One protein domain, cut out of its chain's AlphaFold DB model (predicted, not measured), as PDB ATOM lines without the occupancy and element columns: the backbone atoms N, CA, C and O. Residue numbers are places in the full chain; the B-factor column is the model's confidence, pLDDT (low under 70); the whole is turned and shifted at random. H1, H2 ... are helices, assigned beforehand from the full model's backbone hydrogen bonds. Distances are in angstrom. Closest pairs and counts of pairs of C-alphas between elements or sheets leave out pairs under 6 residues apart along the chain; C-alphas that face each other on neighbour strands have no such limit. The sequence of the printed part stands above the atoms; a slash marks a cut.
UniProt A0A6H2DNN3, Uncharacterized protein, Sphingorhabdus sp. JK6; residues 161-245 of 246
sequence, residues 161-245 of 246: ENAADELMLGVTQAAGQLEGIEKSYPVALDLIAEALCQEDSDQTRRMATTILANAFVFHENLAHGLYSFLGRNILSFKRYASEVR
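This is residues 161 to 245 of the 246 residues of an uncharacterized protein of Sphingorhabdus sp. JK6 (UniProt A0A6H2DNN3). The longest helix, H3, and the helix H1 meet near the end of H1 and the beginning of H3 and spread from there as an open V, and the short helix H2 packs on H3 near the point of the V, about perpendicular to it. The free part of H3 makes one long arm, and residues 230 to 245, which hold H4, stick out and touch no other helix. The printed part has 85 residues with four named helices, in the order H1, H2, H3, H4 along the chain, and no named strand; the class is all helix. The whole is loose, with a radius of gyration of the C-alphas of 15.4 A, and spans 41 by 37 by 24 A.

H3 holds residues 202 to 223 and is 30.9 A long from first to last C-alpha; C-alpha 202 is at (13.498, 74.785, 71.182) and C-alpha 223 at (-2.432, 49.722, 79.739). H1 holds residues 161 to 178 and is 25.8 A long, beginning with C-alpha 161 at (-5.177, 75.147, 85.149). H2 holds residues 188 to 196 and measures 12.5 A. H4 holds residues 234 to 243 and measures 15.3 A; its last C-alpha, 243, is at (23.583, 50.982, 89.292).

H3 touches H1, which meets it with residues 171 to 178 alone. Their closest C-alphas are those of Ala 175 and Arg 206, 5.1 A apart. The two run opposite ways at a steep tilt of 63 degrees. H3 touches H2 with residues 204 to 208 alone, the closest C-alphas being those of Ala 193 and Thr 204, 6.8 A apart. The lines of H2 and H3 are about perpendicular, at 78 degrees. H1 and H2 are apart, but only just, with their closest C-alphas 8.1 A from each other. H4 is apart from H1, H2 and H3. In H1, H2 and H3 every O i to N i+4 pair is within hydrogen-bond range; in H4, 5 of 6 are.

The two C-alphas farthest apart are those of Glu 199 and Leu 226, at 41.3 A. Residues 161 to 166, 214 to 219, 221 to 227 and 230 to 245 stand free; the body without them has 50 residues and spans 36 by 23 by 19 A. The printed part has no cut. The link from H2 to H3 is tight, those from H1 to H2 and from H3 to H4 are short, and no link is long. The mean pLDDT of the printed part is 70.9; residues 220 to 245 are under 70, and H4 has a mean of 37.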
ATOM      1  N   GLU A 161      -6.249  74.161  85.305       76.06
ATOM      2  CA  GLU A 161      -5.177  75.147  85.149       76.06
ATOM      3  C   GLU A 161      -3.861  74.641  85.752       76.06
ATOM      4  O   GLU A 161      -2.860  74.573  85.044       76.06
ATOM      5  N   ASN A 162      -3.876  74.166  87.004       77.00
ATOM      6  CA  ASN A 162      -2.676  73.617  87.643       77.00
ATOM      7  C   ASN A 162      -2.114  72.405  86.883       77.00
ATOM      8  O   ASN A 162      -0.906  72.305  86.689       77.00
ATOM      9  N   ALA A 163      -2.974  71.489  86.428       78.06
ATOM     10  CA  ALA A 163      -2.538  70.326  85.658       78.06
ATOM     11  C   ALA A 163      -1.936  70.728  84.302       78.06
ATOM     12  O   ALA A 163      -0.959  70.126  83.854       78.06
ATOM     13  N   ALA A 164      -2.494  71.753  83.650       81.94
ATOM     14  CA  ALA A 164      -1.945  72.298  82.415       81.94
ATOM     15  C   ALA A 164      -0.572  72.949  82.647       81.94
ATOM     16  O   ALA A 164       0.354  72.704  81.872       81.94
ATOM     17  N   ASP A 165      -0.418  73.712  83.730       84.12
ATOM     18  CA  ASP A 165       0.849  74.341  84.107       84.12
ATOM     19  C   ASP A 165       1.927  73.300  84.440       84.12
ATOM     20  O   ASP A 165       3.058  73.397  83.954       84.12
ATOM     21  N   GLU A 166       1.584  72.262  85.208       84.56
ATOM     22  CA  GLU A 166       2.492  71.151  85.519       84.56
ATOM     23  C   GLU A 166       2.919  70.394  84.256       84.56
ATOM     24  O   GLU A 166       4.108  70.106  84.077       84.56
ATOM     25  N   LEU A 167       1.981  70.122  83.340       83.56
ATOM     26  CA  LEU A 167       2.287  69.497  82.055       83.56
ATOM     27  C   LEU A 167       3.232  70.373  81.226       83.56
ATOM     28  O   LEU A 167       4.228  69.878  80.697       83.56
ATOM     29  N   MET A 168       2.960  71.676  81.137       85.44
ATOM     30  CA  MET A 168       3.799  72.627  80.404       85.44
ATOM     31  C   MET A 168       5.209  72.726  80.988       85.44
ATOM     32  O   MET A 168       6.195  72.773  80.243       85.44
ATOM     33  N   LEU A 169       5.325  72.723  82.315       87.31
ATOM     34  CA  LEU A 169       6.604  72.727  83.011       87.31
ATOM     35  C   LEU A 169       7.377  71.428  82.751       87.31
ATOM     36  O   LEU A 169       8.556  71.490  82.394       87.31
ATOM     37  N   GLY A 170       6.716  70.271  82.836       85.25
ATOM     38  CA  GLY A 170       7.310  68.968  82.525       85.25
ATOM     39  C   GLY A 170       7.788  68.865  81.074       85.25
ATOM     40  O   GLY A 170       8.927  68.469  80.828       85.25
ATOM     41  N   VAL A 171       6.967  69.306  80.113       87.44
ATOM     42  CA  VAL A 171       7.336  69.382  78.687       87.44
ATOM     43  C   VAL A 171       8.550  70.283  78.485       87.44
ATOM     44  O   VAL A 171       9.474  69.924  77.757       87.44
ATOM     45  N   THR A 172       8.579  71.445  79.138       86.38
ATOM     46  CA  THR A 172       9.695  72.391  79.017       86.38
ATOM     47  C   THR A 172      10.987  71.801  79.582       86.38
ATOM     48  O   THR A 172      12.034  71.900  78.945       86.38
ATOM     49  N   GLN A 173      10.921  71.140  80.740       86.12
ATOM     50  CA  GLN A 173      12.077  70.484  81.353       86.12
ATOM     51  C   GLN A 173      12.600  69.321  80.505       86.12
ATOM     52  O   GLN A 173      13.804  69.229  80.279       86.12
ATOM     53  N   ALA A 174      11.717  68.457  80.002       85.50
ATOM     54  CA  ALA A 174      12.115  67.329  79.165       85.50
ATOM     55  C   ALA A 174      12.635  67.780  77.787       85.50
ATOM     56  O   ALA A 174      13.600  67.210  77.289       85.50
ATOM     57  N   ALA A 175      12.096  68.858  77.207       85.25
ATOM     58  CA  ALA A 175      12.692  69.482  76.023       85.25
ATOM     59  C   ALA A 175      14.114  70.005  76.296       85.25
ATOM     60  O   ALA A 175      14.995  69.821  75.462       85.25
ATOM     61  N   GLY A 176      14.365  70.579  77.478       83.31
ATOM     62  CA  GLY A 176      15.717  70.950  77.911       83.31
ATOM     63  C   GLY A 176      16.643  69.750  78.149       83.31
ATOM     64  O   GLY A 176      17.850  69.880  78.027       83.31
ATOM     65  N   GLN A 177      16.113  68.558  78.443       81.44
ATOM     66  CA  GLN A 177      16.921  67.327  78.497       81.44
ATOM     67  C   GLN A 177      17.274  66.779  77.109       81.44
ATOM     68  O   GLN A 177      18.248  66.039  76.980       81.44
ATOM     69  N   LEU A 178      16.491  67.121  76.078       79.06
ATOM     70  CA  LEU A 178      16.865  66.856  74.687       79.06
ATOM     71  C   LEU A 178      17.999  67.781  74.231       79.06
ATOM     72  O   LEU A 178      18.765  67.411  73.347       79.06
ATOM     73  N   GLU A 179      18.142  68.956  74.845       74.00
ATOM     74  CA  GLU A 179      19.297  69.825  74.638       74.00
ATOM     75  C   GLU A 179      20.562  69.152  75.206       74.00
ATOM     76  O   GLU A 179      20.654  68.849  76.397       74.00
ATOM     77  N   GLY A 180      21.548  68.863  74.356       71.75
ATOM     78  CA  GLY A 180      22.749  68.118  74.736       71.75
ATOM     79  C   GLY A 180      22.715  66.635  74.362       71.75
ATOM     80  O   GLY A 180      23.756  65.970  74.464       71.75
ATOM     81  N   ILE A 181      21.569  66.100  73.915       78.00
ATOM     82  CA  ILE A 181      21.466  64.698  73.488       78.00
ATOM     83  C   ILE A 181      22.317  64.425  72.246       78.00
ATOM     84  O   ILE A 181      22.832  63.318  72.101       78.00
ATOM     85  N   GLU A 182      22.565  65.438  71.414       70.94
ATOM     86  CA  GLU A 182      23.413  65.370  70.221       70.94
ATOM     87  C   GLU A 182      24.853  64.949  70.539       70.94
ATOM     88  O   GLU A 182      25.530  64.343  69.712       70.94
ATOM     89  N   LYS A 183      25.322  65.186  71.771       77.94
ATOM     90  CA  LYS A 183      26.653  64.741  72.211       77.94
ATOM     91  C   LYS A 183      26.741  63.225  72.368       77.94
ATOM     92  O   LYS A 183      27.822  62.663  72.219       77.94
ATOM     93  N   SER A 184      25.623  62.579  72.695       81.12
ATOM     94  CA  SER A 184      25.535  61.123  72.872       81.12
ATOM     95  C   SER A 184      24.932  60.429  71.647       81.12
ATOM     96  O   SER A 184      25.290  59.294  71.347       81.12
ATOM     97  N   TYR A 185      24.051  61.123  70.923       80.75
ATOM     98  CA  TYR A 185      23.331  60.642  69.746       80.75
ATOM     99  C   TYR A 185      23.231  61.762  68.695       80.75
ATOM    100  O   TYR A 185      22.189  62.410  68.588       80.75
ATOM    101  N   PRO A 186      24.292  61.989  67.895       74.75
ATOM    102  CA  PRO A 186      24.396  63.145  66.995       74.75
ATOM    103  C   PRO A 186      23.258  63.290  65.981       74.75
ATOM    104  O   PRO A 186      22.927  64.400  65.596       74.75
ATOM    105  N   VAL A 187      22.642  62.177  65.573       85.12
ATOM    106  CA  VAL A 187      21.602  62.138  64.527       85.12
ATOM    107  C   VAL A 187      20.183  62.277  65.107       85.12
ATOM    108  O   VAL A 187      19.211  62.393  64.370       85.12
ATOM    109  N   ALA A 188      20.023  62.249  66.435       82.81
ATOM    110  CA  ALA A 188      18.701  62.180  67.059       82.81
ATOM    111  C   ALA A 188      17.851  63.439  66.819       82.81
ATOM    112  O   ALA A 188      16.652  63.320  66.578       82.81
ATOM    113  N   LEU A 189      18.462  64.627  66.865       81.19
ATOM    114  CA  LEU A 189      17.746  65.888  66.653       81.19
ATOM    115  C   LEU A 189      17.309  66.057  65.193       81.19
ATOM    116  O   LEU A 189      16.172  66.456  64.954       81.19
ATOM    117  N   ASP A 190      18.150  65.655  64.237       83.69
ATOM    118  CA  ASP A 190      17.813  65.684  62.807       83.69
ATOM    119  C   ASP A 190      16.619  64.776  62.493       83.69
ATOM    120  O   ASP A 190      15.704  65.178  61.780       83.69
ATOM    121  N   LEU A 191      16.573  63.577  63.087       86.56
ATOM    122  CA  LEU A 191      15.446  62.653  62.919       86.56
ATOM    123  C   LEU A 191      14.149  63.198  63.523       86.56
ATOM    124  O   LEU A 191      13.076  62.989  62.961       86.56
ATOM    125  N   ILE A 192      14.227  63.890  64.665       84.88
ATOM    126  CA  ILE A 192      13.062  64.543  65.279       84.88
ATOM    127  C   ILE A 192      12.564  65.677  64.378       84.88
ATOM    128  O   ILE A 192      11.365  65.769  64.112       84.88
ATOM    129  N   ALA A 193      13.474  66.520  63.893       86.00
ATOM    130  CA  ALA A 193      13.178  67.628  62.994       86.00
ATOM    131  C   ALA A 193      12.535  67.131  61.684       86.00
ATOM    132  O   ALA A 193      11.477  67.623  61.284       86.00
ATOM    133  N   GLU A 194      13.094  66.079  61.080       90.50
ATOM    134  CA  GLU A 194      12.549  65.422  59.889       90.50
ATOM    135  C   GLU A 194      11.154  64.837  60.148       90.50
ATOM    136  O   GLU A 194      10.212  65.127  59.405       90.50
ATOM    137  N   ALA A 195      10.986  64.072  61.233       89.19
ATOM    138  CA  ALA A 195       9.706  63.457  61.586       89.19
ATOM    139  C   ALA A 195       8.598  64.493  61.837       89.19
ATOM    140  O   ALA A 195       7.428  64.230  61.555       89.19
ATOM    141  N   LEU A 196       8.959  65.672  62.349       89.69
ATOM    142  CA  LEU A 196       8.033  66.783  62.566       89.69
ATOM    143  C   LEU A 196       7.910  67.719  61.356       89.69
ATOM    144  O   LEU A 196       7.063  68.611  61.380       89.69
ATOM    145  N   CYS A 197       8.711  67.517  60.303       90.50
ATOM    146  CA  CYS A 197       8.820  68.424  59.157       90.50
ATOM    147  C   CYS A 197       9.094  69.880  59.594       90.50
ATOM    148  O   CYS A 197       8.447  70.818  59.123       90.50
ATOM    149  N   GLN A 198      10.016  70.058  60.540       88.62
ATOM    150  CA  GLN A 198      10.439  71.342  61.111       88.62
ATOM    151  C   GLN A 198      11.972  71.437  61.104       88.62
ATOM    152  O   GLN A 198      12.652  70.427  60.961       88.62
ATOM    153  N   GLU A 199      12.528  72.634  61.294       87.19
ATOM    154  CA  GLU A 199      13.952  72.796  61.632       87.19
ATOM    155  C   GLU A 199      14.180  72.506  63.126       87.19
ATOM    156  O   GLU A 199      13.264  72.682  63.936       87.19
ATOM    157  N   ASP A 200      15.384  72.074  63.523       83.69
ATOM    158  CA  ASP A 200      15.695  71.916  64.951       83.69
ATOM    159  C   ASP A 200      15.653  73.275  65.661       83.69
ATOM    160  O   ASP A 200      16.294  74.248  65.267       83.69
ATOM    161  N   SER A 201      14.858  73.336  66.724       85.75
ATOM    162  CA  SER A 201      14.679  74.519  67.554       85.75
ATOM    163  C   SER A 201      14.102  74.112  68.906       85.75
ATOM    164  O   SER A 201      13.544  73.022  69.065       85.75
ATOM    165  N   ASP A 202      14.145  75.015  69.885       84.12
ATOM    166  CA  ASP A 202      13.498  74.785  71.182       84.12
ATOM    167  C   ASP A 202      11.993  74.535  71.046       84.12
ATOM    168  O   ASP A 202      11.415  73.749  71.798       84.12
ATOM    169  N   GLN A 203      11.353  75.169  70.062       86.00
ATOM    170  CA  GLN A 203       9.951  74.929  69.747       86.00
ATOM    171  C   GLN A 203       9.739  73.502  69.229       86.00
ATOM    172  O   GLN A 203       8.833  72.815  69.701       86.00
ATOM    173  N   THR A 204      10.591  73.036  68.315       86.81
ATOM    174  CA  THR A 204      10.545  71.677  67.752       86.81
ATOM    175  C   THR A 204      10.764  70.624  68.837       86.81
ATOM    176  O   THR A 204      10.005  69.660  68.927       86.81
ATOM    177  N   ARG A 205      11.722  70.854  69.745       85.88
ATOM    178  CA  ARG A 205      11.969  69.990  70.910       85.88
ATOM    179  C   ARG A 205      10.775  69.943  71.865       85.88
ATOM    180  O   ARG A 205      10.376  68.861  72.288       85.88
ATOM    181  N   ARG A 206      10.152  71.086  72.176       86.12
ATOM    182  CA  ARG A 206       8.926  71.125  72.999       86.12
ATOM    183  C   ARG A 206       7.770  70.398  72.323       86.12
ATOM    184  O   ARG A 206       7.081  69.632  72.984       86.12
ATOM    185  N   MET A 207       7.586  70.586  71.017       87.69
ATOM    186  CA  MET A 207       6.554  69.893  70.246       87.69
ATOM    187  C   MET A 207       6.753  68.371  70.277       87.69
ATOM    188  O   MET A 207       5.805  67.645  70.573       87.69
ATOM    189  N   ALA A 208       7.983  67.894  70.056       87.81
ATOM    190  CA  ALA A 208       8.330  66.477  70.157       87.81
ATOM    191  C   ALA A 208       8.004  65.909  71.548       87.81
ATOM    192  O   ALA A 208       7.318  64.894  71.668       87.81
ATOM    193  N   THR A 209       8.431  66.600  72.607       88.56
ATOM    194  CA  THR A 209       8.176  66.192  73.993       88.56
ATOM    195  C   THR A 209       6.686  66.183  74.337       88.56
ATOM    196  O   THR A 209       6.232  65.262  75.009       88.56
ATOM    197  N   THR A 210       5.896  67.145  73.850       86.62
ATOM    198  CA  THR A 210       4.434  67.145  74.028       86.62
ATOM    199  C   THR A 210       3.780  65.943  73.348       86.62
ATOM    200  O   THR A 210       2.903  65.307  73.932       86.62
ATOM    201  N   ILE A 211       4.210  65.598  72.129       87.44
ATOM    202  CA  ILE A 211       3.710  64.418  71.406       87.44
ATOM    203  C   ILE A 211       4.042  63.141  72.184       87.44
ATOM    204  O   ILE A 211       3.168  62.292  72.366       87.44
ATOM    205  N   LEU A 212       5.271  63.028  72.697       86.12
ATOM    206  CA  LEU A 212       5.688  61.903  73.534       86.12
ATOM    207  C   LEU A 212       4.878  61.827  74.833       86.12
ATOM    208  O   LEU A 212       4.403  60.751  75.184       86.12
ATOM    209  N   ALA A 213       4.666  62.954  75.517       84.88
ATOM    210  CA  ALA A 213       3.856  63.011  76.730       84.88
ATOM    211  C   ALA A 213       2.419  62.534  76.471       84.88
ATOM    212  O   ALA A 213       1.917  61.681  77.200       84.88
ATOM    213  N   ASN A 214       1.784  63.004  75.392       84.00
ATOM    214  CA  ASN A 214       0.446  62.554  75.005       84.00
ATOM    215  C   ASN A 214       0.421  61.050  74.677       84.00
ATOM    216  O   ASN A 214      -0.448  60.323  75.153       84.00
ATOM    217  N   ALA A 215       1.408  60.554  73.925       83.31
ATOM    218  CA  ALA A 215       1.525  59.132  73.620       83.31
ATOM    219  C   ALA A 215       1.681  58.278  74.889       83.31
ATOM    220  O   ALA A 215       1.062  57.221  74.990       83.31
ATOM    221  N   PHE A 216       2.450  58.741  75.881       80.81
ATOM    222  CA  PHE A 216       2.582  58.049  77.163       80.81
ATOM    223  C   PHE A 216       1.291  58.063  77.975       80.81
ATOM    224  O   PHE A 216       0.912  57.008  78.470       80.81
ATOM    225  N   VAL A 217       0.581  59.192  78.054       78.12
ATOM    226  CA  VAL A 217      -0.730  59.267  78.725       78.12
ATOM    227  C   VAL A 217      -1.738  58.336  78.049       78.12
ATOM    228  O   VAL A 217      -2.483  57.617  78.712       78.12
ATOM    229  N   PHE A 218      -1.751  58.294  76.716       72.88
ATOM    230  CA  PHE A 218      -2.611  57.390  75.961       72.88
ATOM    231  C   PHE A 218      -2.252  55.916  76.199       72.88
ATOM    232  O   PHE A 218      -3.135  55.103  76.473       72.88
ATOM    233  N   HIS A 219      -0.966  55.565  76.144       70.25
ATOM    234  CA  HIS A 219      -0.498  54.213  76.445       70.25
ATOM    235  C   HIS A 219      -0.764  53.813  77.895       70.25
ATOM    236  O   HIS A 219      -1.112  52.662  78.135       70.25
ATOM    237  N   GLU A 220      -0.649  54.737  78.849       64.94
ATOM    238  CA  GLU A 220      -1.008  54.507  80.247       64.94
ATOM    239  C   GLU A 220      -2.502  54.194  80.366       64.94
ATOM    240  O   GLU A 220      -2.869  53.149  80.897       64.94
ATOM    241  N   ASN A 221      -3.363  55.024  79.778       64.81
ATOM    242  CA  ASN A 221      -4.811  54.812  79.796       64.81
ATOM    243  C   ASN A 221      -5.229  53.491  79.126       64.81
ATOM    244  O   ASN A 221      -6.166  52.842  79.588       64.81
ATOM    245  N   LEU A 222      -4.528  53.058  78.070       62.72
ATOM    246  CA  LEU A 222      -4.746  51.751  77.439       62.72
ATOM    247  C   LEU A 222      -4.213  50.583  78.278       62.72
ATOM    248  O   LEU A 222      -4.850  49.533  78.349       62.72
ATOM    249  N   ALA A 223      -3.043  50.743  78.898       62.00
ATOM    250  CA  ALA A 223      -2.432  49.722  79.739       62.00
ATOM    251  C   ALA A 223      -3.174  49.549  81.077       62.00
ATOM    252  O   ALA A 223      -3.115  48.478  81.673       62.00
ATOM    253  N   HIS A 224      -3.903  50.572  81.533       48.53
ATOM    254  CA  HIS A 224      -4.616  50.610  82.812       48.53
ATOM    255  C   HIS A 224      -6.062  50.079  82.733       48.53
ATOM    256  O   HIS A 224      -6.939  50.480  83.504       48.53
ATOM    257  N   GLY A 225      -6.313  49.088  81.872       44.53
ATOM    258  CA  GLY A 225      -7.440  48.175  82.049       44.53
ATOM    259  C   GLY A 225      -7.220  47.294  83.285       44.53
ATOM    260  O   GLY A 225      -6.627  46.231  83.165       44.53
ATOM    261  N   LEU A 226      -7.713  47.742  84.450       38.44
ATOM    262  CA  LEU A 226      -7.619  47.099  85.773       38.44
ATOM    263  C   LEU A 226      -6.171  46.835  86.262       38.44
ATOM    264  O   LEU A 226      -5.507  45.913  85.815       38.44
ATOM    265  N   TYR A 227      -5.771  47.564  87.313       38.22
ATOM    266  CA  TYR A 227      -4.579  47.400  88.173       38.22
ATOM    267  C   TYR A 227      -3.366  48.322  87.915       38.22
ATOM    268  O   TYR A 227      -2.752  48.375  86.860       38.22
ATOM    269  N   SER A 228      -3.031  49.042  88.989       40.62
ATOM    270  CA  SER A 228      -2.120  50.179  89.159       40.62
ATOM    271  C   SER A 228      -0.616  49.871  89.084       40.62
ATOM    272  O   SER A 228      -0.167  48.915  89.723       40.62
ATOM    273  N   PHE A 229       0.191  50.778  88.506       42.22
ATOM    274  CA  PHE A 229       1.667  50.745  88.619       42.22
ATOM    275  C   PHE A 229       2.324  51.964  89.303       42.22
ATOM    276  O   PHE A 229       3.479  51.880  89.737       42.22
ATOM    277  N   LEU A 230       1.605  53.074  89.520       41.81
ATOM    278  CA  LEU A 230       2.195  54.288  90.115       41.81
ATOM    279  C   LEU A 230       2.573  54.159  91.605       41.81
ATOM    280  O   LEU A 230       3.359  54.952  92.113       41.81
ATOM    281  N   GLY A 231       2.134  53.099  92.291       36.19
ATOM    282  CA  GLY A 231       2.572  52.798  93.659       36.19
ATOM    283  C   GLY A 231       3.958  52.144  93.785       36.19
ATOM    284  O   GLY A 231       4.459  52.034  94.902       36.19
ATOM    285  N   ARG A 232       4.594  51.676  92.695       34.25
ATOM    286  CA  ARG A 232       5.863  50.913  92.790       34.25
ATOM    287  C   ARG A 232       7.055  51.483  92.021       34.25
ATOM    288  O   ARG A 232       8.183  51.107  92.328       34.25
ATOM    289  N   ASN A 233       6.863  52.414  91.089       41.84
ATOM    290  CA  ASN A 233       7.923  52.727  90.123       41.84
ATOM    291  C   ASN A 233       8.817  53.936  90.421       41.84
ATOM    292  O   ASN A 233       9.941  53.982  89.922       41.84
ATOM    293  N   ILE A 234       8.406  54.856  91.298       39.62
ATOM    294  CA  ILE A 234       9.287  55.962  91.730       39.62
ATOM    295  C   ILE A 234      10.497  55.430  92.533       39.62
ATOM    296  O   ILE A 234      11.567  56.040  92.543       39.62
ATOM    297  N   LEU A 235      10.380  54.239  93.134       33.97
ATOM    298  CA  LEU A 235      11.490  53.544  93.798       33.97
ATOM    299  C   LEU A 235      12.413  52.786  92.825       33.97
ATOM    300  O   LEU A 235      13.603  52.662  93.107       33.97
ATOM    301  N   SER A 236      11.917  52.341  91.664       38.03
ATOM    302  CA  SER A 236      12.743  51.652  90.658       38.03
ATOM    303  C   SER A 236      13.628  52.606  89.855       38.03
ATOM    304  O   SER A 236      14.765  52.255  89.545       38.03
ATOM    305  N   PHE A 237      13.180  53.838  89.589       36.22
ATOM    306  CA  PHE A 237      13.993  54.807  88.841       36.22
ATOM    307  C   PHE A 237      15.217  55.290  89.640       36.22
ATOM    308  O   PHE A 237      16.308  55.442  89.091       36.22
ATOM    309  N   LYS A 238      15.088  55.429  90.970       37.50
ATOM    310  CA  LYS A 238      16.236  55.705  91.855       37.50
ATOM    311  C   LYS A 238      17.230  54.543  91.921       37.50
ATOM    312  O   LYS A 238      18.422  54.794  92.069       37.50
ATOM    313  N   ARG A 239      16.761  53.298  91.789       33.06
ATOM    314  CA  ARG A 239      17.614  52.101  91.841       33.06
ATOM    315  C   ARG A 239      18.403  51.895  90.544       33.06
ATOM    316  O   ARG A 239      19.586  51.576  90.601       33.06
ATOM    317  N   TYR A 240      17.796  52.197  89.396       35.81
ATOM    318  CA  TYR A 240      18.487  52.157  88.102       35.81
ATOM    319  C   TYR A 240      19.540  53.274  87.975       35.81
ATOM    320  O   TYR A 240      20.637  53.048  87.476       35.81
ATOM    321  N   ALA A 241      19.269  54.466  88.521       39.56
ATOM    322  CA  ALA A 241      20.238  55.564  88.537       39.56
ATOM    323  C   ALA A 241      21.453  55.318  89.462       39.56
ATOM    324  O   ALA A 241      22.506  55.920  89.250       39.56
ATOM    325  N   SER A 242      21.335  54.442  90.471       38.56
ATOM    326  CA  SER A 242      22.459  54.063  91.344       38.56
ATOM    327  C   SER A 242      23.341  52.946  90.781       38.56
ATOM    328  O   SER A 242      24.515  52.898  91.123       38.56
ATOM    329  N   GLU A 243      22.815  52.083  89.907       37.50
ATOM    330  CA  GLU A 243      23.583  50.982  89.292       37.50
ATOM    331  C   GLU A 243      24.353  51.415  88.031       37.50
ATOM    332  O   GLU A 243      25.291  50.745  87.622       37.50
ATOM    333  N   VAL A 244      24.033  52.576  87.452       43.06
ATOM    334  CA  VAL A 244      24.758  53.147  86.294       43.06
ATOM    335  C   VAL A 244      25.921  54.069  86.725       43.06
ATOM    336  O   VAL A 244      26.619  54.642  85.894       43.06
ATOM    337  N   ARG A 245      26.169  54.214  88.036       41.06
ATOM    338  CA  ARG A 245      27.296  54.990  88.601       41.06
ATOM    339  C   ARG A 245      28.315  54.149  89.391       41.06
ATOM    340  O   ARG A 245      29.063  54.720  90.183       41.06
TER     341      ARG A 245